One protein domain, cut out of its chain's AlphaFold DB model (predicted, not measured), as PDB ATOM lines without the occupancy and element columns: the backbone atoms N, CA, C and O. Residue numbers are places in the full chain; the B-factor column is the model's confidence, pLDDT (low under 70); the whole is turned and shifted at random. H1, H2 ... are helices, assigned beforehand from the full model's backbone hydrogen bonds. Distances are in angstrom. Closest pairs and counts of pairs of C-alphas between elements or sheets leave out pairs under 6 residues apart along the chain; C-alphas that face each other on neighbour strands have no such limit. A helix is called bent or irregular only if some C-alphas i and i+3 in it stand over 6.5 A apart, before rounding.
ATOM      1  N   MET A  23     106.834 112.064  76.527       92.56
ATOM      2  CA  MET A  23     106.479 113.292  77.244       92.56
ATOM      3  C   MET A  23     106.779 113.175  78.739       92.56
ATOM      4  O   MET A  23     107.449 114.046  79.289       92.56
ATOM      5  N   PHE A  24     106.392 112.061  79.370       91.56
ATOM      6  CA  PHE A  24     106.722 111.794  80.773       91.56
ATOM      7  C   PHE A  24     108.236 111.853  81.018       91.56
ATOM      8  O   PHE A  24     108.689 112.443  81.994       91.56
ATOM      9  N   PHE A  25     109.049 111.289  80.118       91.81
ATOM     10  CA  PHE A  25     110.504 111.342  80.268       91.81
ATOM     11  C   PHE A  25     111.082 112.747  80.065       91.81
ATOM     12  O   PHE A  25     112.082 113.082  80.695       91.81
ATOM     13  N   GLN A  26     110.489 113.575  79.204       91.44
ATOM     14  CA  GLN A  26     110.901 114.975  79.047       91.44
ATOM     15  C   GLN A  26     110.598 115.792  80.304       91.44
ATOM     16  O   GLN A  26     111.475 116.503  80.794       91.44
ATOM     17  N   GLU A  27     109.397 115.635  80.859       89.94
ATOM     18  CA  GLU A  27     109.000 116.267  82.120       89.94
ATOM     19  C   GLU A  27     109.895 115.809  83.270       89.94
ATOM     20  O   GLU A  27     110.392 116.630  84.041       89.94
ATOM     21  N   LEU A  28     110.186 114.506  83.340       89.56
ATOM     22  CA  LEU A  28     111.056 113.958  84.369       89.56
ATOM     23  C   LEU A  28     112.451 114.588  84.324       89.56
ATOM     24  O   LEU A  28     112.955 114.945  85.381       89.56
ATOM     25  N   ARG A  29     113.042 114.801  83.135       89.81
ATOM     26  CA  ARG A  29     114.335 115.506  83.014       89.81
ATOM     27  C   ARG A  29     114.277 116.929  83.546       89.81
ATOM     28  O   ARG A  29     115.217 117.370  84.205       89.81
ATOM     29  N   ALA A  30     113.192 117.641  83.250       86.69
ATOM     30  CA  ALA A  30     113.012 119.014  83.703       86.69
ATOM     31  C   ALA A  30     112.902 119.093  85.235       86.69
ATOM     32  O   ALA A  30     113.465 119.997  85.846       86.69
ATOM     33  N   LEU A  31     112.232 118.121  85.865       83.50
ATOM     34  CA  LEU A  31     112.001 118.098  87.312       83.50
ATOM     35  C   LEU A  31     113.164 117.489  88.110       83.50
ATOM     36  O   LEU A  31     113.455 117.920  89.226       83.50
ATOM     37  N   SER A  32     113.861 116.498  87.549       76.94
ATOM     38  CA  SER A  32     114.900 115.742  88.258       76.94
ATOM     39  C   SER A  32     116.147 116.564  88.570       76.94
ATOM     40  O   SER A  32     116.873 116.217  89.500       76.94
ATOM     41  N   ALA A  33     116.388 117.657  87.837       71.19
ATOM     42  CA  ALA A  33     117.522 118.547  88.076       71.19
ATOM     43  C   ALA A  33     117.537 119.083  89.518       71.19
ATOM     44  O   ALA A  33     118.590 119.119  90.148       71.19
ATOM     45  N   HIS A  34     116.370 119.419  90.076       68.19
ATOM     46  CA  HIS A  34     116.264 119.935  91.442       68.19
ATOM     47  C   HIS A  34     116.362 118.836  92.512       68.19
ATOM     48  O   HIS A  34     116.900 119.069  93.591       68.19
ATOM     49  N   ILE A  35     115.879 117.628  92.209       68.50
ATOM     50  CA  ILE A  35     115.811 116.511  93.164       68.50
ATOM     51  C   ILE A  35     117.173 115.823  93.305       68.50
ATOM     52  O   ILE A  35     117.610 115.524  94.416       68.50
ATOM     53  N   LEU A  36     117.869 115.583  92.191       69.62
ATOM     54  CA  LEU A  36     119.134 114.848  92.199       69.62
ATOM     55  C   LEU A  36     120.286 115.709  92.735       69.62
ATOM     56  O   LEU A  36     121.084 115.215  93.532       69.62
ATOM     57  N   GLN A  37     120.301 117.013  92.430       67.25
ATOM     58  CA  GLN A  37     121.291 117.951  92.981       67.25
ATOM     59  C   GLN A  37     121.221 118.051  94.513       67.25
ATOM     60  O   GLN A  37     122.261 118.127  95.165       67.25
ATOM     61  N   ALA A  38     120.023 117.975  95.104       67.25
ATOM     62  CA  ALA A  38     119.840 118.025  96.557       67.25
ATOM     63  C   ALA A  38     120.410 116.796  97.294       67.25
ATOM     64  O   ALA A  38     120.716 116.877  98.481       67.25
ATOM     65  N   THR A  39     120.580 115.664  96.603       67.31
ATOM     66  CA  THR A  39     121.099 114.421  97.206       67.31
ATOM     67  C   THR A  39     122.625 114.304  97.183       67.31
ATOM     68  O   THR A  39     123.163 113.358  97.755       67.31
ATOM     69  N   GLY A  40     123.333 115.235  96.527       65.69
ATOM     70  CA  GLY A  40     124.799 115.221  96.427       65.69
ATOM     71  C   GLY A  40     125.378 114.020  95.667       65.69
ATOM     72  O   GLY A  40     126.564 113.726  95.800       65.69
ATOM     73  N   THR A  41     124.553 113.301  94.900       66.25
ATOM     74  CA  THR A  41     124.980 112.139  94.108       66.25
ATOM     75  C   THR A  41     125.297 112.550  92.668       66.25
ATOM     76  O   THR A  41     124.599 113.381  92.099       66.25
ATOM     77  N   GLU A  42     126.315 111.943  92.045       72.50
ATOM     78  CA  GLU A  42     126.654 112.127  90.613       72.50
ATOM     79  C   GLU A  42     125.622 111.502  89.650       72.50
ATOM     80  O   GLU A  42     125.900 111.332  88.467       72.50
ATOM     81  N   ARG A  43     124.438 111.117  90.139       74.69
ATOM     82  CA  ARG A  43     123.412 110.501  89.298       74.69
ATOM     83  C   ARG A  43     122.659 111.570  88.535       74.69
ATOM     84  O   ARG A  43     122.204 112.552  89.125       74.69
ATOM     85  N   ASP A  44     122.490 111.342  87.244       81.12
ATOM     86  CA  ASP A  44     121.768 112.257  86.375       81.12
ATOM     87  C   ASP A  44     120.322 111.795  86.111       81.12
ATOM     88  O   ASP A  44     119.845 110.752  86.572       81.12
ATOM     89  N   ALA A  45     119.579 112.637  85.397       85.38
ATOM     90  CA  ALA A  45     118.205 112.350  85.007       85.38
ATOM     91  C   ALA A  45     118.098 111.111  84.103       85.38
ATOM     92  O   ALA A  45     117.098 110.389  84.143       85.38
ATOM     93  N   ASP A  46     119.109 110.880  83.269       87.50
ATOM     94  CA  ASP A  46     119.110 109.813  82.281       87.50
ATOM     95  C   ASP A  46     119.360 108.445  82.937       87.50
ATOM     96  O   ASP A  46     118.773 107.454  82.492       87.50
ATOM     97  N   ASP A  47     120.096 108.385  84.049       85.81
ATOM     98  CA  ASP A  47     120.206 107.203  84.910       85.81
ATOM     99  C   ASP A  47     118.838 106.798  85.471       85.81
ATOM    100  O   ASP A  47     118.434 105.632  85.394       85.81
ATOM    101  N   LEU A  48     118.084 107.766  86.005       85.81
ATOM    102  CA  LEU A  48     116.745 107.526  86.545       85.81
ATOM    103  C   LEU A  48     115.771 107.082  85.446       85.81
ATOM    104  O   LEU A  48     115.014 106.127  85.628       85.81
ATOM    105  N   ILE A  49     115.807 107.740  84.288       89.94
ATOM    106  CA  ILE A  49     114.997 107.360  83.125       89.94
ATOM    107  C   ILE A  49     115.342 105.945  82.670       89.94
ATOM    108  O   ILE A  49     114.442 105.152  82.386       89.94
ATOM    109  N   SER A  50     116.629 105.609  82.617       88.81
ATOM    110  CA  SER A  50     117.100 104.278  82.238       88.81
ATOM    111  C   SER A  50     116.606 103.222  83.220       88.81
ATOM    112  O   SER A  50     116.089 102.190  82.789       88.81
ATOM    113  N   LEU A  51     116.660 103.509  84.522       87.06
ATOM    114  CA  LEU A  51     116.107 102.640  85.557       87.06
ATOM    115  C   LEU A  51     114.597 102.436  85.383       87.06
ATOM    116  O   LEU A  51     114.132 101.300  85.422       87.06
ATOM    117  N   ILE A  52     113.826 103.504  85.153       87.81
ATOM    118  CA  ILE A  52     112.374 103.408  84.933       87.81
ATOM    119  C   ILE A  52     112.076 102.578  83.679       87.81
ATOM    120  O   ILE A  52     111.220 101.695  83.716       87.81
ATOM    121  N   LYS A  53     112.801 102.797  82.577       87.25
ATOM    122  CA  LYS A  53     112.645 102.006  81.346       87.25
ATOM    123  C   LYS A  53     112.920 100.525  81.587       87.25
ATOM    124  O   LYS A  53     112.111  99.689  81.188       87.25
ATOM    125  N   GLN A  54     114.017 100.204  82.274       83.31
ATOM    126  CA  GLN A  54     114.355  98.827  82.635       83.31
ATOM    127  C   GLN A  54     113.290  98.212  83.548       83.31
ATOM    128  O   GLN A  54     112.845  97.093  83.305       83.31
ATOM    129  N   LEU A  55     112.807  98.959  84.544       82.75
ATOM    130  CA  LEU A  55     111.744  98.510  85.438       82.75
ATOM    131  C   LEU A  55     110.483  98.144  84.646       82.75
ATOM    132  O   LEU A  55     109.971  97.036  84.786       82.75
ATOM    133  N   PHE A  56     110.007  99.036  83.774       81.75
ATOM    134  CA  PHE A  56     108.798  98.813  82.977       81.75
ATOM    135  C   PHE A  56     108.967  97.730  81.909       81.75
ATOM    136  O   PHE A  56     108.003  97.027  81.613       81.75
ATOM    137  N   GLN A  57     110.175  97.512  81.390       78.06
ATOM    138  CA  GLN A  57     110.477  96.342  80.565       78.06
ATOM    139  C   GLN A  57     110.336  95.035  81.368       78.06
ATOM    140  O   GLN A  57     109.826  94.037  80.855       78.06
ATOM    141  N   GLU A  58     110.728  95.053  82.644       71.38
ATOM    142  CA  GLU A  58     110.713  93.895  83.543       71.38
ATOM    143  C   GLU A  58     109.354  93.590  84.181       71.38
ATOM    144  O   GLU A  58     109.078  92.408  84.444       71.38
ATOM    145  N   ILE A  59     108.470  94.584  84.350       69.44
ATOM    146  CA  ILE A  59     107.132  94.424  84.969       69.44
ATOM    147  C   ILE A  59     105.960  94.616  83.997       69.44
ATOM    148  O   ILE A  59     104.896  94.038  84.184       69.44
ATOM    149  N   GLY A  60     106.150  95.380  82.924       70.06
ATOM    150  CA  GLY A  60     105.070  95.781  82.035       70.06
ATOM    151  C   GLY A  60     104.645  94.659  81.096       70.06
ATOM    152  O   GLY A  60     105.399  94.266  80.204       70.06
ATOM    153  N   ILE A  61     103.440  94.134  81.293       73.25
ATOM    154  CA  ILE A  61     102.765  93.241  80.350       73.25
ATOM    155  C   ILE A  61     101.402  93.858  80.067       73.25
ATOM    156  O   ILE A  61     100.563  93.938  80.956       73.25
ATOM    157  N   HIS A  62     101.184  94.288  78.829       76.38
ATOM    158  CA  HIS A  62      99.902  94.819  78.385       76.38
ATOM    159  C   HIS A  62      99.290  93.870  77.356       76.38
ATOM    160  O   HIS A  62      99.879  93.605  76.299       76.38
ATOM    161  N   VAL A  63      98.108  93.350  77.677       74.50
ATOM    162  CA  VAL A  63      97.337  92.448  76.820       74.50
ATOM    163  C   VAL A  63      95.952  93.047  76.643       74.50
ATOM    164  O   VAL A  63      95.318  93.422  77.621       74.50
ATOM    165  N   ARG A  64      95.480  93.117  75.397       80.25
ATOM    166  CA  ARG A  64      94.093  93.464  75.084       80.25
ATOM    167  C   ARG A  64      93.334  92.171  74.810       80.25
ATOM    168  O   ARG A  64      93.627  91.532  73.801       80.25
ATOM    169  N   PRO A  65      92.383  91.760  75.664       80.50
ATOM    170  CA  PRO A  65      91.628  90.520  75.459       80.50
ATOM    171  C   PRO A  65      90.846  90.484  74.138       80.50
ATOM    172  O   PRO A  65      90.454  89.415  73.690       80.50
ATOM    173  N   GLN A  66      90.612  91.651  73.532       89.81
ATOM    174  CA  GLN A  66      89.899  91.815  72.266       89.81
ATOM    175  C   GLN A  66      90.793  91.604  71.030       89.81
ATOM    176  O   GLN A  66      90.291  91.662  69.908       89.81
ATOM    177  N   ASP A  67      92.100  91.383  71.209       89.25
ATOM    178  CA  ASP A  67      93.000  91.022  70.113       89.25
ATOM    179  C   ASP A  67      92.589  89.662  69.502       89.25
ATOM    180  O   ASP A  67      92.002  88.799  70.158       89.25
ATOM    181  N   SER A  68      92.925  89.432  68.230       93.81
ATOM    182  CA  SER A  68      92.685  88.135  67.579       93.81
ATOM    183  C   SER A  68      93.435  86.996  68.285       93.81
ATOM    184  O   SER A  68      94.549  87.208  68.765       93.81
ATOM    185  N   GLN A  69      92.895  85.773  68.253       92.81
ATOM    186  CA  GLN A  69      93.497  84.599  68.904       92.81
ATOM    187  C   GLN A  69      94.988  84.406  68.577       92.81
ATOM    188  O   GLN A  69      95.785  84.198  69.486       92.81
ATOM    189  N   SER A  70      95.390  84.546  67.311       93.12
ATOM    190  CA  SER A  70      96.795  84.409  66.899       93.12
ATOM    191  C   SER A  70      97.718  85.436  67.568       93.12
ATOM    192  O   SER A  70      98.843  85.117  67.945       93.12
ATOM    193  N   VAL A  71      97.240  86.665  67.775       87.88
ATOM    194  CA  VAL A  71      97.976  87.714  68.498       87.88
ATOM    195  C   VAL A  71      98.078  87.369  69.982       87.88
ATOM    196  O   VAL A  71      99.146  87.529  70.574       87.88
ATOM    197  N   LEU A  72      96.999  86.862  70.584       88.75
ATOM    198  CA  LEU A  72      96.998  86.428  71.981       88.75
ATOM    199  C   LEU A  72      97.956  85.254  72.219       88.75
ATOM    200  O   LEU A  72      98.684  85.273  73.208       88.75
ATOM    201  N   GLU A  73      98.019  84.283  71.307       91.75
ATOM    202  CA  GLU A  73      98.953  83.150  71.377       91.75
ATOM    203  C   GLU A  73     100.416  83.613  71.319       91.75
ATOM    204  O   GLU A  73     101.227  83.204  72.150       91.75
ATOM    205  N   VAL A  74     100.748  84.530  70.402       87.94
ATOM    206  CA  VAL A  74     102.097  85.116  70.309       87.94
ATOM    207  C   VAL A  74     102.453  85.890  71.582       87.94
ATOM    208  O   VAL A  74     103.552  85.729  72.119       87.94
ATOM    209  N   ARG A  75     101.527  86.703  72.110       85.56
ATOM    210  CA  ARG A  75     101.737  87.435  73.371       85.56
ATOM    211  C   ARG A  75     101.916  86.474  74.547       85.56
ATOM    212  O   ARG A  75     102.833  86.665  75.340       85.56
ATOM    213  N   ALA A  76     101.092  85.434  74.644       88.38
ATOM    214  CA  ALA A  76     101.185  84.422  75.690       88.38
ATOM    215  C   ALA A  76     102.524  83.675  75.636       88.38
ATOM    216  O   ALA A  76     103.157  83.493  76.675       88.38
ATOM    217  N   ALA A  77     103.001  83.316  74.441       88.31
ATOM    218  CA  ALA A  77     104.311  82.694  74.255       88.31
ATOM    219  C   ALA A  77     105.455  83.620  74.704       88.31
ATOM    220  O   ALA A  77     106.337  83.190  75.447       88.31
ATOM    221  N   ALA A  78     105.410  84.903  74.329       84.94
ATOM    222  CA  ALA A  78     106.401  85.890  74.760       84.94
ATOM    223  C   ALA A  78     106.402  86.087  76.290       84.94
ATOM    224  O   ALA A  78     107.460  86.162  76.916       84.94
ATOM    225  N   ILE A  79     105.217  86.118  76.909       84.31
ATOM    226  CA  ILE A  79     105.056  86.196  78.367       84.31
ATOM    227  C   ILE A  79     105.628  84.943  79.044       84.31
ATOM    228  O   ILE A  79     106.407  85.054  79.991       84.31
ATOM    229  N   ALA A  80     105.300  83.751  78.538       87.31
ATOM    230  CA  ALA A  80     105.807  82.486  79.062       87.31
ATOM    231  C   ALA A  80     107.340  82.410  78.973       87.31
ATOM    232  O   ALA A  80     108.000  82.076  79.959       87.31
ATOM    233  N   GLN A  81     107.922  82.806  77.836       85.00
ATOM    234  CA  GLN A  81     109.373  82.880  77.654       85.00
ATOM    235  C   GLN A  81     110.017  83.818  78.686       85.00
ATOM    236  O   GLN A  81     111.008  83.468  79.336       85.00
ATOM    237  N   ARG A  82     109.411  84.986  78.908       78.56
ATOM    238  CA  ARG A  82     109.875  85.978  79.884       78.56
ATOM    239  C   ARG A  82     109.786  85.497  81.338       78.56
ATOM    240  O   ARG A  82     110.586  85.940  82.163       78.56
ATOM    241  N   PHE A  83     108.856  84.602  81.670       77.31
ATOM    242  CA  PHE A  83     108.786  83.970  82.995       77.31
ATOM    243  C   PHE A  83     109.687  82.747  83.147       77.31
ATOM    244  O   PHE A  83     110.116  82.444  84.256       77.31
ATOM    245  N   SER A  84     110.019  82.074  82.046       83.31
ATOM    246  CA  SER A  84     110.956  80.946  82.056       83.31
ATOM    247  C   SER A  84     112.426  81.365  82.188       83.31
ATOM    248  O   SER A  84     113.267  80.547  82.554       83.31
ATOM    249  N   THR A  85     112.745  82.633  81.909       80.38
ATOM    250  CA  THR A  85     114.117  83.149  81.964       80.38
ATOM    251  C   THR A  85     114.533  83.398  83.422       80.38
ATOM    252  O   THR A  85     113.874  84.190  84.104       80.38
TER     253      THR A  85
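AT A GLANCE: This is residues 23 to 85 of the 127 residues of the protein "Hypothetical protein" of Noctiluca scintillans (UniProt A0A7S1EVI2). Three helices are strung out as an extended zigzag: H1 and H2 make a V, and H3 lies beyond an outstretched link, touching no helix. Residues 37 to 43 stick out at the turn of the V. The printed part has 63 residues, with H1, H2, H3 in that order and no named strand, and is all helix. It is extended, with a radius of gyration of the C-alphas of 17.4 A, and flat, spanning 50 by 26 by 11 A.

HOW THE PARTS SIT: H1, residues 23 to 38, has a kink of 44 degrees near residue 31; it is neither bent nor irregular, but only just: C-alphas 30 and 33 are 6.3 A apart. H2, residues 45 to 59, touches H1 with residues 45 to 49 alone; the closest C-alphas, of Arg 29 and Ala 45, are 5.4 A apart. They run opposite ways at a steep tilt of 56 degrees. H3, residues 69 to 84, is apart from both. In H2 and H3 every O i to N i+4 pair is within hydrogen-bond range; in H1, 7 of 12.

IN THESE COORDINATES: H1 begins at C-alpha 23 (106.479, 113.292, 77.244) and is 24.0 A long. H2 measures 21.1 A. H3, 22.2 A, ends at C-alpha 84 (110.956, 80.946, 82.056).

THE WHOLE: The farthest C-alphas, of Gly 40 and Gln 69, are 51.7 A apart. The printed part has no cut, and both links are short. Residues 34 to 41 and residue 59 have pLDDT under 70.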